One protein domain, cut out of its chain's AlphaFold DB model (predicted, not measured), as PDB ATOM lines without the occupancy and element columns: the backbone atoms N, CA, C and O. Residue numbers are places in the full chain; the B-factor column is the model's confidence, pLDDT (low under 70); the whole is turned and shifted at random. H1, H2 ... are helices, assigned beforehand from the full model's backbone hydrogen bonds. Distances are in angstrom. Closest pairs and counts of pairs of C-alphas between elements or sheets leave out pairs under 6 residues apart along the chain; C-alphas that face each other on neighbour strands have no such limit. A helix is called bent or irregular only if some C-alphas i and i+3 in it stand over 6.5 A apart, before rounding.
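What this domain is: This is residues 191 to 304 of the 868 residues of the protein "OrfB_Zn_ribbon domain-containing protein" of Hesseltinella vesiculosa (UniProt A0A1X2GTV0). Two helices, H3 and H4, lie side by side and run the same way, and H2 crosses them steeply to make a three-helix core. The longest helix, H6, slants past H2 on the side away from H3, while the short helices H1 and H5 pack on each other at one end of the domain. A long loop, residues 235 to 248, leads back from the end of H3 to the beginning of H4. You have 114 printed residues with six named helices, H1 to H6 in chain order, and no named strand, an all-helix domain. It is compact, with a radius of gyration of the C-alphas of 14.2 A and spans of 39 by 37 by 23 A.

How they stand to each other: Start at H1, residues 191 to 195, which touches H5, residues 275 to 280; their closest C-alphas are those of Thr 195 and Met 278, 5.9 A apart. H1 and H2, residues 198 to 212, meet only through their tight link. H2 is the hub, touching three helices. It touches H3, residues 219 to 234, at a steep tilt of 55 degrees, opposite ways, closest at C-alphas Lys 203 and Lys 226, 5.3 A. With residues 206 to 210 alone it only just touches H4, residues 249 to 264, with 3 pairs of C-alphas within 8 A; the closest are Val 206 and Val 258, 6.7 A. H3 touches H4 at a shallow tilt of 34 degrees, only just short of steep, the same way; look at C-alphas Val 229 and Leu 259, the closest, 5.9 A apart. H6, residues 283 to 304, only just touches H2 through its residues 289 to 292, with 3 pairs within 8 A, at a shallow tilt of 24 degrees, the same way; the closest C-alphas are Phe 205 and Ile 292, 7.2 A. H4 and H6 are near each other, while H3 and H6 are apart. In H1, H2, H3 and H5 every O i to N i+4 pair is within hydrogen-bond range; in H4 it is 10 of 12 and in H6 16 of 18.

Where its parts are: Find C-alpha 191 at (3.923, 2.167, 13.040), where H1 begins. H2 runs 21.3 A from C-alpha 198 and H3 22.1 A from C-alpha 219. H4 begins at (42.048, 2.805, 20.581) and runs 23.8 A; it is irregular, with C-alphas 250 and 253 7.1 A apart. After H5, 8.7 A long, H6 runs 31.6 A to C-alpha 304 at (28.632, 15.200, -4.827); it is irregular, but only just, with C-alphas 284 and 287 6.9 A apart.

The domain as a whole: The C-alphas farthest apart are those of Arg 250 and Ala 280, 39.3 A. The printed part has no cut, and the link from H3 to H4 is long. Look for pLDDT under 70 at residues 239 to 241 and residue 304; the mean of the printed part is 89.3.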
ATOM      1  N   ARG A 191       3.252   2.473  11.770       94.62
ATOM      2  CA  ARG A 191       3.923   2.167  13.040       94.62
ATOM      3  C   ARG A 191       5.111   1.222  12.854       94.62
ATOM      4  O   ARG A 191       6.184   1.461  13.402       94.62
ATOM      5  N   ASN A 192       4.942   0.142  12.095       93.62
ATOM      6  CA  ASN A 192       6.003  -0.844  11.877       93.62
ATOM      7  C   ASN A 192       7.153  -0.269  11.037       93.62
ATOM      8  O   ASN A 192       8.312  -0.574  11.303       93.62
ATOM      9  N   HIS A 193       6.859   0.631  10.091       94.00
ATOM     10  CA  HIS A 193       7.879   1.328   9.301       94.00
ATOM     11  C   HIS A 193       8.877   2.092  10.175       94.00
ATOM     12  O   HIS A 193      10.051   2.169   9.816       94.00
ATOM     13  N   ILE A 194       8.425   2.614  11.317       93.31
ATOM     14  CA  ILE A 194       9.282   3.258  12.313       93.31
ATOM     15  C   ILE A 194       9.888   2.186  13.224       93.31
ATOM     16  O   ILE A 194      11.102   2.004  13.225       93.31
ATOM     17  N   THR A 195       9.055   1.423  13.935       93.25
ATOM     18  CA  THR A 195       9.503   0.556  15.043       93.25
ATOM     19  C   THR A 195      10.448  -0.570  14.613       93.25
ATOM     20  O   THR A 195      11.407  -0.848  15.325       93.25
ATOM     21  N   GLU A 196      10.233  -1.193  13.451       92.56
ATOM     22  CA  GLU A 196      11.070  -2.307  12.972       92.56
ATOM     23  C   GLU A 196      12.375  -1.828  12.319       92.56
ATOM     24  O   GLU A 196      13.353  -2.569  12.265       92.56
ATOM     25  N   ASN A 197      12.411  -0.588  11.818       93.94
ATOM     26  CA  ASN A 197      13.562  -0.064  11.078       93.94
ATOM     27  C   ASN A 197      14.424   0.913  11.886       93.94
ATOM     28  O   ASN A 197      15.510   1.251  11.418       93.94
ATOM     29  N   PHE A 198      13.957   1.393  13.043       94.62
ATOM     30  CA  PHE A 198      14.601   2.469  13.800       94.62
ATOM     31  C   PHE A 198      16.058   2.145  14.147       94.62
ATOM     32  O   PHE A 198      16.966   2.825  13.675       94.62
ATOM     33  N   GLU A 199      16.297   1.047  14.867       94.62
ATOM     34  CA  GLU A 199      17.644   0.584  15.225       94.62
ATOM     35  C   GLU A 199      18.537   0.411  13.991       94.62
ATOM     36  O   GLU A 199      19.668   0.894  13.947       94.62
ATOM     37  N   GLY A 200      18.006  -0.217  12.937       94.88
ATOM     38  CA  GLY A 200      18.732  -0.412  11.685       94.88
ATOM     39  C   GLY A 200      19.138   0.901  11.009       94.88
ATOM     40  O   GLY A 200      20.209   0.963  10.404       94.88
ATOM     41  N   ARG A 201      18.322   1.959  11.111       95.44
ATOM     42  CA  ARG A 201      18.638   3.298  10.581       95.44
ATOM     43  C   ARG A 201      19.722   3.985  11.409       95.44
ATOM     44  O   ARG A 201      20.660   4.500  10.808       95.44
ATOM     45  N   ILE A 202      19.663   3.901  12.741       96.06
ATOM     46  CA  ILE A 202      20.720   4.427  13.623       96.06
ATOM     47  C   ILE A 202      22.052   3.714  13.351       96.06
ATOM     48  O   ILE A 202      23.067   4.351  13.094       96.06
ATOM     49  N   LYS A 203      22.057   2.378  13.284       95.56
ATOM     50  CA  LYS A 203      23.274   1.604  12.984       95.56
ATOM     51  C   LYS A 203      23.845   1.898  11.591       95.56
ATOM     52  O   LYS A 203      25.058   1.817  11.394       95.56
ATOM     53  N   LYS A 204      22.998   2.223  10.608       95.12
ATOM     54  CA  LYS A 204      23.449   2.686   9.283       95.12
ATOM     55  C   LYS A 204      24.075   4.075   9.344       95.12
ATOM     56  O   LYS A 204      25.094   4.265   8.693       95.12
ATOM     57  N   PHE A 205      23.521   4.983  10.146       95.62
ATOM     58  CA  PHE A 205      24.115   6.298  10.390       95.62
ATOM     59  C   PHE A 205      25.514   6.179  11.003       95.62
ATOM     60  O   PHE A 205      26.454   6.772  10.486       95.62
ATOM     61  N   VAL A 206      25.689   5.309  12.004       95.69
ATOM     62  CA  VAL A 206      27.016   5.028  12.583       95.69
ATOM     63  C   VAL A 206      27.995   4.538  11.511       95.69
ATOM     64  O   VAL A 206      29.094   5.065  11.407       95.69
ATOM     65  N   LYS A 207      27.598   3.575  10.662       94.25
ATOM     66  CA  LYS A 207      28.451   3.123   9.543       94.25
ATOM     67  C   LYS A 207      28.840   4.283   8.625       94.25
ATOM     68  O   LYS A 207      30.002   4.397   8.263       94.25
ATOM     69  N   PHE A 208      27.855   5.088   8.236       92.88
ATOM     70  CA  PHE A 208      28.052   6.216   7.336       92.88
ATOM     71  C   PHE A 208      29.073   7.205   7.901       92.88
ATOM     72  O   PHE A 208      30.007   7.552   7.190       92.88
ATOM     73  N   ARG A 209      28.969   7.588   9.180       92.88
ATOM     74  CA  ARG A 209      29.925   8.522   9.790       92.88
ATOM     75  C   ARG A 209      31.355   7.985   9.761       92.88
ATOM     76  O   ARG A 209      32.240   8.671   9.276       92.88
ATOM     77  N   PHE A 210      31.556   6.719  10.127       92.38
ATOM     78  CA  PHE A 210      32.873   6.083  10.028       92.38
ATOM     79  C   PHE A 210      33.431   6.025   8.598       92.38
ATOM     80  O   PHE A 210      34.640   6.134   8.421       92.38
ATOM     81  N   ALA A 211      32.575   5.853   7.587       89.88
ATOM     82  CA  ALA A 211      33.004   5.873   6.190       89.88
ATOM     83  C   ALA A 211      33.397   7.285   5.725       89.88
ATOM     84  O   ALA A 211      34.404   7.433   5.041       89.88
ATOM     85  N   VAL A 212      32.643   8.314   6.131       88.06
ATOM     86  CA  VAL A 212      32.943   9.727   5.831       88.06
ATOM     87  C   VAL A 212      34.284  10.164   6.405       88.06
ATOM     88  O   VAL A 212      35.040  10.842   5.719       88.06
ATOM     89  N   ASP A 213      34.603   9.732   7.621       85.69
ATOM     90  CA  ASP A 213      35.866  10.069   8.280       85.69
ATOM     91  C   ASP A 213      37.042   9.163   7.848       85.69
ATOM     92  O   ASP A 213      38.134   9.266   8.397       85.69
ATOM     93  N   GLY A 214      36.848   8.259   6.873       83.00
ATOM     94  CA  GLY A 214      37.907   7.380   6.352       83.00
ATOM     95  C   GLY A 214      38.376   6.284   7.321       83.00
ATOM     96  O   GLY A 214      39.397   5.640   7.088       83.00
ATOM     97  N   GLU A 215      37.624   6.039   8.394       85.56
ATOM     98  CA  GLU A 215      38.012   5.206   9.541       85.56
ATOM     99  C   GLU A 215      37.173   3.917   9.651       85.56
ATOM    100  O   GLU A 215      37.042   3.343  10.736       85.56
ATOM    101  N   GLU A 216      36.568   3.435   8.552       85.12
ATOM    102  CA  GLU A 216      35.658   2.280   8.596       85.12
ATOM    103  C   GLU A 216      36.362   1.005   9.128       85.12
ATOM    104  O   GLU A 216      37.267   0.461   8.484       85.12
ATOM    105  N   PRO A 217      35.943   0.468  10.293       87.44
ATOM    106  CA  PRO A 217      36.597  -0.682  10.896       87.44
ATOM    107  C   PRO A 217      36.169  -2.007  10.242       87.44
ATOM    108  O   PRO A 217      35.102  -2.099   9.625       87.44
ATOM    109  N   PRO A 218      36.928  -3.105  10.453       88.25
ATOM    110  CA  PRO A 218      36.510  -4.442  10.036       88.25
ATOM    111  C   PRO A 218      35.112  -4.796  10.561       88.25
ATOM    112  O   PRO A 218      34.761  -4.458  11.693       88.25
ATOM    113  N   SER A 219      34.328  -5.555   9.786       84.06
ATOM    114  CA  SER A 219      32.889  -5.752  10.041       84.06
ATOM    115  C   SER A 219      32.536  -6.253  11.447       84.06
ATOM    116  O   SER A 219      31.481  -5.896  11.964       84.06
ATOM    117  N   ARG A 220      33.403  -7.061  12.076       88.38
ATOM    118  CA  ARG A 220      33.213  -7.531  13.460       88.38
ATOM    119  C   ARG A 220      33.281  -6.376  14.463       88.38
ATOM    120  O   ARG A 220      32.392  -6.254  15.295       88.38
ATOM    121  N   ILE A 221      34.305  -5.530  14.355       89.25
ATOM    122  CA  ILE A 221      34.506  -4.365  15.229       89.25
ATOM    123  C   ILE A 221      33.406  -3.331  14.988       89.25
ATOM    124  O   ILE A 221      32.818  -2.823  15.936       89.25
ATOM    125  N   LEU A 222      33.049  -3.097  13.723       91.25
ATOM    126  CA  LEU A 222      31.935  -2.218  13.372       91.25
ATOM    127  C   LEU A 222      30.598  -2.700  13.964       91.25
ATOM    128  O   LEU A 222      29.758  -1.878  14.316       91.25
ATOM    129  N   GLY A 223      30.384  -4.017  14.063       91.25
ATOM    130  CA  GLY A 223      29.223  -4.597  14.743       91.25
ATOM    131  C   GLY A 223      29.174  -4.214  16.222       91.25
ATOM    132  O   GLY A 223      28.169  -3.671  16.668       91.25
ATOM    133  N   ILE A 224      30.289  -4.390  16.937       91.94
ATOM    134  CA  ILE A 224      30.418  -4.031  18.359       91.94
ATOM    135  C   ILE A 224      30.172  -2.532  18.570       91.94
ATOM    136  O   ILE A 224      29.382  -2.160  19.431       91.94
ATOM    137  N   ILE A 225      30.785  -1.673  17.747       93.62
ATOM    138  CA  ILE A 225      30.592  -0.215  17.813       93.62
ATOM    139  C   ILE A 225      29.115   0.148  17.609       93.62
ATOM    140  O   ILE A 225      28.559   0.922  18.381       93.62
ATOM    141  N   LYS A 226      28.459  -0.419  16.590       95.31
ATOM    142  CA  LYS A 226      27.038  -0.171  16.301       95.31
ATOM    143  C   LYS A 226      26.123  -0.584  17.449       95.31
ATOM    144  O   LYS A 226      25.165   0.131  17.734       95.31
ATOM    145  N   ASP A 227      26.389  -1.738  18.052       94.12
ATOM    146  CA  ASP A 227      25.597  -2.264  19.162       94.12
ATOM    147  C   ASP A 227      25.781  -1.396  20.410       94.12
ATOM    148  O   ASP A 227      24.787  -0.943  20.973       94.12
ATOM    149  N   TYR A 228      27.028  -1.065  20.756       93.50
ATOM    150  CA  TYR A 228      27.355  -0.175  21.869       93.50
ATOM    151  C   TYR A 228      26.731   1.218  21.703       93.50
ATOM    152  O   TYR A 228      25.990   1.674  22.571       93.50
ATOM    153  N   VAL A 229      26.954   1.880  20.559       93.88
ATOM    154  CA  VAL A 229      26.413   3.226  20.303       93.88
ATOM    155  C   VAL A 229      24.890   3.227  20.399       93.88
ATOM    156  O   VAL A 229      24.328   4.126  21.020       93.88
ATOM    157  N   TYR A 230      24.210   2.225  19.828       94.44
ATOM    158  CA  TYR A 230      22.752   2.148  19.900       94.44
ATOM    159  C   TYR A 230      22.246   1.906  21.326       94.44
ATOM    160  O   TYR A 230      21.310   2.582  21.747       94.44
ATOM    161  N   GLN A 231      22.857   0.983  22.076       91.75
ATOM    162  CA  GLN A 231      22.463   0.680  23.456       91.75
ATOM    163  C   GLN A 231      22.605   1.909  24.360       91.75
ATOM    164  O   GLN A 231      21.657   2.257  25.062       91.75
ATOM    165  N   THR A 232      23.727   2.626  24.267       90.69
ATOM    166  CA  THR A 232      23.968   3.846  25.049       90.69
ATOM    167  C   THR A 232      23.055   4.994  24.615       90.69
ATOM    168  O   THR A 232      22.500   5.701  25.453       90.69
ATOM    169  N   PHE A 233      22.836   5.169  23.309       91.12
ATOM    170  CA  PHE A 233      21.900   6.162  22.767       91.12
ATOM    171  C   PHE A 233      20.442   5.901  23.182       91.12
ATOM    172  O   PHE A 233      19.668   6.839  23.398       91.12
ATOM    173  N   ALA A 234      20.041   4.633  23.296       90.56
ATOM    174  CA  ALA A 234      18.675   4.258  23.633       90.56
ATOM    175  C   ALA A 234      18.284   4.649  25.069       90.56
ATOM    176  O   ALA A 234      17.104   4.890  25.319       90.56
ATOM    177  N   MET A 235      19.236   4.781  25.995       87.69
ATOM    178  CA  MET A 235      18.970   5.073  27.411       87.69
ATOM    179  C   MET A 235      18.460   6.495  27.663       87.69
ATOM    180  O   MET A 235      18.772   7.420  26.918       87.69
ATOM    181  N   ILE A 236      17.657   6.685  28.717       77.75
ATOM    182  CA  ILE A 236      17.064   7.994  29.054       77.75
ATOM    183  C   ILE A 236      18.120   9.022  29.484       77.75
ATOM    184  O   ILE A 236      18.037  10.190  29.121       77.75
ATOM    185  N   ALA A 237      19.131   8.570  30.227       74.12
ATOM    186  CA  ALA A 237      20.214   9.387  30.745       74.12
ATOM    187  C   ALA A 237      21.508   9.058  30.006       74.12
ATOM    188  O   ALA A 237      21.735   7.912  29.607       74.12
ATOM    189  N   ARG A 238      22.368  10.067  29.857       70.88
ATOM    190  CA  ARG A 238      23.705   9.932  29.280       70.88
ATOM    191  C   ARG A 238      24.635   9.247  30.284       70.88
ATOM    192  O   ARG A 238      25.549   9.860  30.821       70.88
ATOM    193  N   ASN A 239      24.381   7.972  30.554       64.56
ATOM    194  CA  ASN A 239      25.296   7.132  31.306       64.56
ATOM    195  C   ASN A 239      26.319   6.589  30.312       64.56
ATOM    196  O   ASN A 239      26.011   5.717  29.503       64.56
ATOM    197  N   MET A 240      27.521   7.164  30.328       63.59
ATOM    198  CA  MET A 240      28.642   6.647  29.552       63.59
ATOM    199  C   MET A 240      29.150   5.391  30.258       63.59
ATOM    200  O   MET A 240      30.005   5.474  31.139       63.59
ATOM    201  N   GLU A 241      28.598   4.232  29.903       69.75
ATOM    202  CA  GLU A 241      29.291   2.979  30.189       69.75
ATOM    203  C   GLU A 241      30.708   3.044  29.588       69.75
ATOM    204  O   GLU A 241      30.925   3.719  28.574       69.75
ATOM    205  N   PRO A 242      31.709   2.414  30.220       80.81
ATOM    206  CA  PRO A 242      33.047   2.374  29.651       80.81
ATOM    207  C   PRO A 242      33.001   1.720  28.264       80.81
ATOM    208  O   PRO A 242      32.288   0.737  28.055       80.81
ATOM    209  N   LEU A 243      33.770   2.262  27.310       86.25
ATOM    210  CA  LEU A 243      33.828   1.689  25.966       86.25
ATOM    211  C   LEU A 243      34.285   0.218  26.042       86.25
ATOM    212  O   LEU A 243      35.241  -0.076  26.767       86.25
ATOM    213  N   PRO A 244      33.670  -0.690  25.259       89.56
ATOM    214  CA  PRO A 244      34.095  -2.081  25.183       89.56
ATOM    215  C   PRO A 244      35.593  -2.211  24.886       89.56
ATOM    216  O   PRO A 244      36.129  -1.542  23.993       89.56
ATOM    217  N   ALA A 245      36.275  -3.092  25.623       88.31
ATOM    218  CA  ALA A 245      37.718  -3.301  25.498       88.31
ATOM    219  C   ALA A 245      38.119  -3.793  24.095       88.31
ATOM    220  O   ALA A 245      39.234  -3.549  23.642       88.31
ATOM    221  N   GLU A 246      37.190  -4.438  23.388       89.75
ATOM    222  CA  GLU A 246      37.341  -4.952  22.032       89.75
ATOM    223  C   GLU A 246      37.423  -3.853  20.965       89.75
ATOM    224  O   GLU A 246      37.844  -4.143  19.844       89.75
ATOM    225  N   ILE A 247      37.020  -2.613  21.273       88.62
ATOM    226  CA  ILE A 247      37.128  -1.480  20.346       88.62
ATOM    227  C   ILE A 247      38.573  -0.950  20.380       88.62
ATOM    228  O   ILE A 247      39.000  -0.432  21.420       88.62
ATOM    229  N   PRO A 248      39.324  -1.024  19.259       89.62
ATOM    230  CA  PRO A 248      40.694  -0.518  19.186       89.62
ATOM    231  C   PRO A 248      40.776   0.984  19.469       89.62
ATOM    232  O   PRO A 248      39.905   1.735  19.028       89.62
ATOM    233  N   GLU A 249      41.860   1.420  20.115       87.88
ATOM    234  CA  GLU A 249      42.048   2.805  20.581       87.88
ATOM    235  C   GLU A 249      41.816   3.852  19.477       87.88
ATOM    236  O   GLU A 249      41.097   4.825  19.687       87.88
ATOM    237  N   ARG A 250      42.302   3.585  18.256       87.94
ATOM    238  CA  ARG A 250      42.133   4.472  17.088       87.94
ATOM    239  C   ARG A 250      40.674   4.805  16.732       87.94
ATOM    240  O   ARG A 250      40.421   5.850  16.158       87.94
ATOM    241  N   HIS A 251      39.711   3.941  17.071       91.12
ATOM    242  CA  HIS A 251      38.291   4.139  16.744       91.12
ATOM    243  C   HIS A 251      37.473   4.701  17.920       91.12
ATOM    244  O   HIS A 251      36.280   4.984  17.765       91.12
ATOM    245  N   ARG A 252      38.071   4.847  19.110       90.94
ATOM    246  CA  ARG A 252      37.350   5.236  20.331       90.94
ATOM    247  C   ARG A 252      36.889   6.689  20.306       90.94
ATOM    248  O   ARG A 252      35.732   6.951  20.627       90.94
ATOM    249  N   SER A 253      37.747   7.608  19.869       90.00
ATOM    250  CA  SER A 253      37.421   9.036  19.740       90.00
ATOM    251  C   SER A 253      36.228   9.261  18.809       90.00
ATOM    252  O   SER A 253      35.247   9.892  19.202       90.00
ATOM    253  N   LEU A 254      36.261   8.661  17.616       92.31
ATOM    254  CA  LEU A 254      35.175   8.755  16.641       92.31
ATOM    255  C   LEU A 254      33.889   8.084  17.143       92.31
ATOM    256  O   LEU A 254      32.801   8.614  16.942       92.31
ATOM    257  N   THR A 255      33.992   6.965  17.869       92.81
ATOM    258  CA  THR A 255      32.825   6.327  18.508       92.81
ATOM    259  C   THR A 255      32.109   7.292  19.458       92.81
ATOM    260  O   THR A 255      30.884   7.407  19.417       92.81
ATOM    261  N   VAL A 256      32.865   8.011  20.294       91.62
ATOM    262  CA  VAL A 256      32.314   9.008  21.225       91.62
ATOM    263  C   VAL A 256      31.737  10.207  20.472       91.62
ATOM    264  O   VAL A 256      30.658  10.675  20.829       91.62
ATOM    265  N   LEU A 257      32.407  10.679  19.417       92.38
ATOM    266  CA  LEU A 257      31.916  11.778  18.582       92.38
ATOM    267  C   LEU A 257      30.554  11.444  17.958       92.38
ATOM    268  O   LEU A 257      29.595  12.186  18.152       92.38
ATOM    269  N   VAL A 258      30.443  10.290  17.294       93.81
ATOM    270  CA  VAL A 258      29.198   9.833  16.656       93.81
ATOM    271  C   VAL A 258      28.081   9.641  17.685       93.81
ATOM    272  O   VAL A 258      26.927   9.985  17.428       93.81
ATOM    273  N   LEU A 259      28.405   9.119  18.871       92.56
ATOM    274  CA  LEU A 259      27.442   9.008  19.964       92.56
ATOM    275  C   LEU A 259      26.941  10.392  20.412       92.56
ATOM    276  O   LEU A 259      25.744  10.562  20.633       92.56
ATOM    277  N   ASN A 260      27.828  11.383  20.515       91.06
ATOM    278  CA  ASN A 260      27.465  12.748  20.894       91.06
ATOM    279  C   ASN A 260      26.591  13.433  19.836       91.06
ATOM    280  O   ASN A 260      25.612  14.080  20.203       91.06
ATOM    281  N   GLU A 261      26.899  13.249  18.547       93.56
ATOM    282  CA  GLU A 261      26.061  13.722  17.437       93.56
ATOM    283  C   GLU A 261      24.638  13.152  17.545       93.56
ATOM    284  O   GLU A 261      23.662  13.897  17.506       93.56
ATOM    285  N   LEU A 262      24.505  11.838  17.764       93.38
ATOM    286  CA  LEU A 262      23.199  11.194  17.939       93.38
ATOM    287  C   LEU A 262      22.447  11.723  19.166       93.38
ATOM    288  O   LEU A 262      21.241  11.958  19.094       93.38
ATOM    289  N   TRP A 263      23.138  11.934  20.288       90.06
ATOM    290  CA  TRP A 263      22.533  12.516  21.488       90.06
ATOM    291  C   TRP A 263      22.034  13.944  21.260       90.06
ATOM    292  O   TRP A 263      20.972  14.284  21.774       90.06
ATOM    293  N   ALA A 264      22.736  14.752  20.462       90.69
ATOM    294  CA  ALA A 264      22.285  16.095  20.100       90.69
ATOM    295  C   ALA A 264      20.988  16.078  19.266       90.69
ATOM    296  O   ALA A 264      20.186  17.002  19.359       90.69
ATOM    297  N   MET A 265      20.748  15.010  18.497       92.12
ATOM    298  CA  MET A 265      19.510  14.813  17.727       92.12
ATOM    299  C   MET A 265      18.341  14.279  18.573       92.12
ATOM    300  O   MET A 265      17.208  14.219  18.090       92.12
ATOM    301  N   LYS A 266      18.589  13.829  19.812       89.19
ATOM    302  CA  LYS A 266      17.582  13.185  20.664       89.19
ATOM    303  C   LYS A 266      16.753  14.227  21.428       89.19
ATOM    304  O   LYS A 266      17.323  15.000  22.193       89.19
ATOM    305  N   PRO A 267      15.410  14.207  21.324       86.62
ATOM    306  CA  PRO A 267      14.565  15.080  22.132       86.62
ATOM    307  C   PRO A 267      14.790  14.853  23.643       86.62
ATOM    308  O   PRO A 267      14.765  13.698  24.078       86.62
ATOM    309  N   PRO A 268      14.937  15.910  24.468       80.12
ATOM    310  CA  PRO A 268      15.288  15.777  25.890       80.12
ATOM    311  C   PRO A 268      14.269  14.990  26.725       80.12
ATOM    312  O   PRO A 268      14.616  14.360  27.716       80.12
ATOM    313  N   GLN A 269      12.998  15.029  26.324       80.19
ATOM    314  CA  GLN A 269      11.877  14.416  27.043       80.19
ATOM    315  C   GLN A 269      11.602  12.968  26.602       80.19
ATOM    316  O   GLN A 269      10.573  12.389  26.961       80.19
ATOM    317  N   LEU A 270      12.466  12.389  25.762       85.44
ATOM    318  CA  LEU A 270      12.233  11.066  25.204       85.44
ATOM    319  C   LEU A 270      12.588   9.971  26.224       85.44
ATOM    320  O   LEU A 270      13.730   9.938  26.687       85.44
ATOM    321  N   PRO A 271      11.660   9.049  26.555       84.25
ATOM    322  CA  PRO A 271      11.960   7.936  27.450       84.25
ATOM    323  C   PRO A 271      13.000   6.987  26.837       84.25
ATOM    324  O   PRO A 271      13.339   7.095  25.655       84.25
ATOM    325  N   THR A 272      13.470   6.011  27.623       88.62
ATOM    326  CA  THR A 272      14.312   4.925  27.100       88.62
ATOM    327  C   THR A 272      13.670   4.313  25.853       88.62
ATOM    328  O   THR A 272      12.498   3.918  25.856       88.62
ATOM    329  N   ILE A 273      14.437   4.251  24.769       91.38
ATOM    330  CA  ILE A 273      13.979   3.779  23.468       91.38
ATOM    331  C   ILE A 273      13.951   2.253  23.509       91.38
ATOM    332  O   ILE A 273      14.980   1.586  23.522       91.38
ATOM    333  N   THR A 274      12.748   1.696  23.521       89.50
ATOM    334  CA  THR A 274      12.474   0.259  23.480       89.50
ATOM    335  C   THR A 274      11.406   0.003  22.428       89.50
ATOM    336  O   THR A 274      10.673   0.916  22.049       89.50
ATOM    337  N   GLN A 275      11.243  -1.238  21.962       87.81
ATOM    338  CA  GLN A 275      10.146  -1.529  21.032       87.81
ATOM    339  C   GLN A 275       8.769  -1.145  21.593       87.81
ATOM    340  O   GLN A 275       7.888  -0.773  20.823       87.81
ATOM    341  N   GLU A 276       8.575  -1.216  22.909       87.06
ATOM    342  CA  GLU A 276       7.314  -0.862  23.559       87.06
ATOM    343  C   GLU A 276       7.082   0.648  23.566       87.06
ATOM    344  O   GLU A 276       6.026   1.096  23.116       87.06
ATOM    345  N   THR A 277       8.083   1.437  23.971       88.75
ATOM    346  CA  THR A 277       7.982   2.906  23.967       88.75
ATOM    347  C   THR A 277       7.832   3.449  22.547       88.75
ATOM    348  O   THR A 277       6.957   4.281  22.309       88.75
ATOM    349  N   MET A 278       8.558   2.884  21.572       90.62
ATOM    350  CA  MET A 278       8.398   3.241  20.157       90.62
ATOM    351  C   MET A 278       7.015   2.875  19.601       90.62
ATOM    352  O   MET A 278       6.491   3.566  18.731       90.62
ATOM    353  N   ARG A 279       6.412   1.764  20.047       88.44
ATOM    354  CA  ARG A 279       5.067   1.354  19.603       88.44
ATOM    355  C   ARG A 279       3.965   2.209  20.216       88.44
ATOM    356  O   ARG A 279       2.925   2.353  19.570       88.44
ATOM    357  N   ALA A 280       4.172   2.699  21.436       88.44
ATOM    358  CA  ALA A 280       3.221   3.542  22.149       88.44
ATOM    359  C   ALA A 280       3.106   4.930  21.503       88.44
ATOM    360  O   ALA A 280       1.991   5.403  21.295       88.44
ATOM    361  N   ASP A 281       4.237   5.534  21.128       89.69
ATOM    362  CA  ASP A 281       4.268   6.843  20.473       89.69
ATOM    363  C   ASP A 281       5.332   6.905  19.358       89.69
ATOM    364  O   ASP A 281       6.439   7.408  19.562       89.69
ATOM    365  N   PRO A 282       5.015   6.391  18.153       91.88
ATOM    366  CA  PRO A 282       5.969   6.364  17.046       91.88
ATOM    367  C   PRO A 282       6.362   7.761  16.547       91.88
ATOM    368  O   PRO A 282       7.454   7.929  16.002       91.88
ATOM    369  N   GLY A 283       5.474   8.751  16.708       91.44
ATOM    370  CA  GLY A 283       5.651  10.112  16.199       91.44
ATOM    371  C   GLY A 283       6.827  10.830  16.855       91.44
ATOM    372  O   GLY A 283       7.648  11.416  16.154       91.44
ATOM    373  N   ARG A 284       7.008  10.660  18.173       91.50
ATOM    374  CA  ARG A 284       8.112  11.268  18.945       91.50
ATOM    375  C   ARG A 284       9.519  10.888  18.482       91.50
ATOM    376  O   ARG A 284      10.497  11.465  18.951       91.50
ATOM    377  N   HIS A 285       9.658   9.883  17.622       92.75
ATOM    378  CA  HIS A 285      10.955   9.409  17.130       92.75
ATOM    379  C   HIS A 285      11.270   9.884  15.710       92.75
ATOM    380  O   HIS A 285      12.398   9.709  15.244       92.75
ATOM    381  N   LEU A 286      10.299  10.491  15.022       93.81
ATOM    382  CA  LEU A 286      10.504  11.065  13.697       93.81
ATOM    383  C   LEU A 286      11.525  12.211  13.670       93.81
ATOM    384  O   LEU A 286      12.310  12.203  12.722       93.81
ATOM    385  N   PRO A 287      11.628  13.107  14.677       94.19
ATOM    386  CA  PRO A 287      12.630  14.177  14.670       94.19
ATOM    387  C   PRO A 287      14.070  13.664  14.566       94.19
ATOM    388  O   PRO A 287      14.873  14.209  13.819       94.19
ATOM    389  N   ILE A 288      14.382  12.549  15.238       94.88
ATOM    390  CA  ILE A 288      15.709  11.910  15.169       94.88
ATOM    391  C   ILE A 288      15.982  11.416  13.745       94.88
ATOM    392  O   ILE A 288      17.048  11.643  13.178       94.88
ATOM    393  N   LEU A 289      15.007  10.720  13.150       95.44
ATOM    394  CA  LEU A 289      15.131  10.192  11.791       95.44
ATOM    395  C   LEU A 289      15.221  11.312  10.753       95.44
ATOM    396  O   LEU A 289      15.899  11.146   9.742       95.44
ATOM    397  N   ARG A 290      14.538  12.425  11.008       94.81
ATOM    398  CA  ARG A 290      14.580  13.635  10.201       94.81
ATOM    399  C   ARG A 290      15.964  14.284  10.257       94.81
ATOM    400  O   ARG A 290      16.574  14.416   9.205       94.81
ATOM    401  N   ALA A 291      16.500  14.533  11.450       94.88
ATOM    402  CA  ALA A 291      17.840  15.095  11.620       94.88
ATOM    403  C   ALA A 291      18.926  14.246  10.930       94.88
ATOM    404  O   ALA A 291      19.831  14.774  10.291       94.88
ATOM    405  N   ILE A 292      18.806  12.913  10.980       95.62
ATOM    406  CA  ILE A 292      19.699  12.008  10.239       95.62
ATOM    407  C   ILE A 292      19.594  12.211   8.719       95.62
ATOM    408  O   ILE A 292      20.611  12.176   8.027       95.62
ATOM    409  N   LEU A 293      18.381  12.393   8.181       94.19
ATOM    410  CA  LEU A 293      18.196  12.685   6.757       94.19
ATOM    411  C   LEU A 293      18.777  14.052   6.385       94.19
ATOM    412  O   LEU A 293      19.411  14.136   5.340       94.19
ATOM    413  N   ASP A 294      18.632  15.068   7.239       93.00
ATOM    414  CA  ASP A 294      19.231  16.391   7.020       93.00
ATOM    415  C   ASP A 294      20.765  16.286   6.900       93.00
ATOM    416  O   ASP A 294      21.356  16.868   5.991       93.00
ATOM    417  N   VAL A 295      21.419  15.462   7.733       93.38
ATOM    418  CA  VAL A 295      22.867  15.188   7.612       93.38
ATOM    419  C   VAL A 295      23.209  14.503   6.286       93.38
ATOM    420  O   VAL A 295      24.184  14.872   5.630       93.38
ATOM    421  N   TYR A 296      22.425  13.507   5.866       92.62
ATOM    422  CA  TYR A 296      22.660  12.829   4.587       92.62
ATOM    423  C   TYR A 296      22.468  13.754   3.387       92.62
ATOM    424  O   TYR A 296      23.228  13.662   2.425       92.62
ATOM    425  N   ASP A 297      21.466  14.625   3.424       91.00
ATOM    426  CA  ASP A 297      21.191  15.565   2.342       91.00
ATOM    427  C   ASP A 297      22.251  16.662   2.279       91.00
ATOM    428  O   ASP A 297      22.730  16.980   1.191       91.00
ATOM    429  N   HIS A 298      22.711  17.154   3.432       90.38
ATOM    430  CA  HIS A 298      23.841  18.073   3.498       90.38
ATOM    431  C   HIS A 298      25.112  17.460   2.894       90.38
ATOM    432  O   HIS A 298      25.800  18.109   2.108       90.38
ATOM    433  N   TYR A 299      25.395  16.189   3.193       89.12
ATOM    434  CA  TYR A 299      26.536  15.481   2.610       89.12
ATOM    435  C   TYR A 299      26.417  15.352   1.083       89.12
ATOM    436  O   TYR A 299      27.366  15.648   0.359       89.12
ATOM    437  N   ARG A 300      25.236  14.969   0.574       86.56
ATOM    438  CA  ARG A 300      24.979  14.877  -0.877       86.56
ATOM    439  C   ARG A 300      25.167  16.215  -1.586       86.56
ATOM    440  O   ARG A 300      25.707  16.242  -2.685       86.56
ATOM    441  N   ALA A 301      24.720  17.304  -0.965       85.44
ATOM    442  CA  ALA A 301      24.809  18.642  -1.540       85.44
ATOM    443  C   ALA A 301      26.241  19.203  -1.557       85.44
ATOM    444  O   ALA A 301      26.556  20.017  -2.417       85.44
ATOM    445  N   THR A 302      27.094  18.793  -0.614       83.44
ATOM    446  CA  THR A 302      28.442  19.361  -0.435       83.44
ATOM    447  C   THR A 302      29.540  18.601  -1.169       83.44
ATOM    448  O   THR A 302      30.465  19.231  -1.670       83.44
ATOM    449  N   ILE A 303      29.463  17.271  -1.226       73.31
ATOM    450  CA  ILE A 303      30.566  16.423  -1.711       73.31
ATOM    451  C   ILE A 303      30.279  15.807  -3.094       73.31
ATOM    452  O   ILE A 303      31.199  15.358  -3.771       73.31
ATOM    453  N   GLY A 304      29.024  15.828  -3.559       59.47
ATOM    454  CA  GLY A 304      28.632  15.200  -4.827       59.47
ATOM    455  C   GLY A 304      28.880  13.680  -4.860       59.47
ATOM    456  O   GLY A 304      29.277  13.071  -3.868       59.47
TER     457      GLY A 304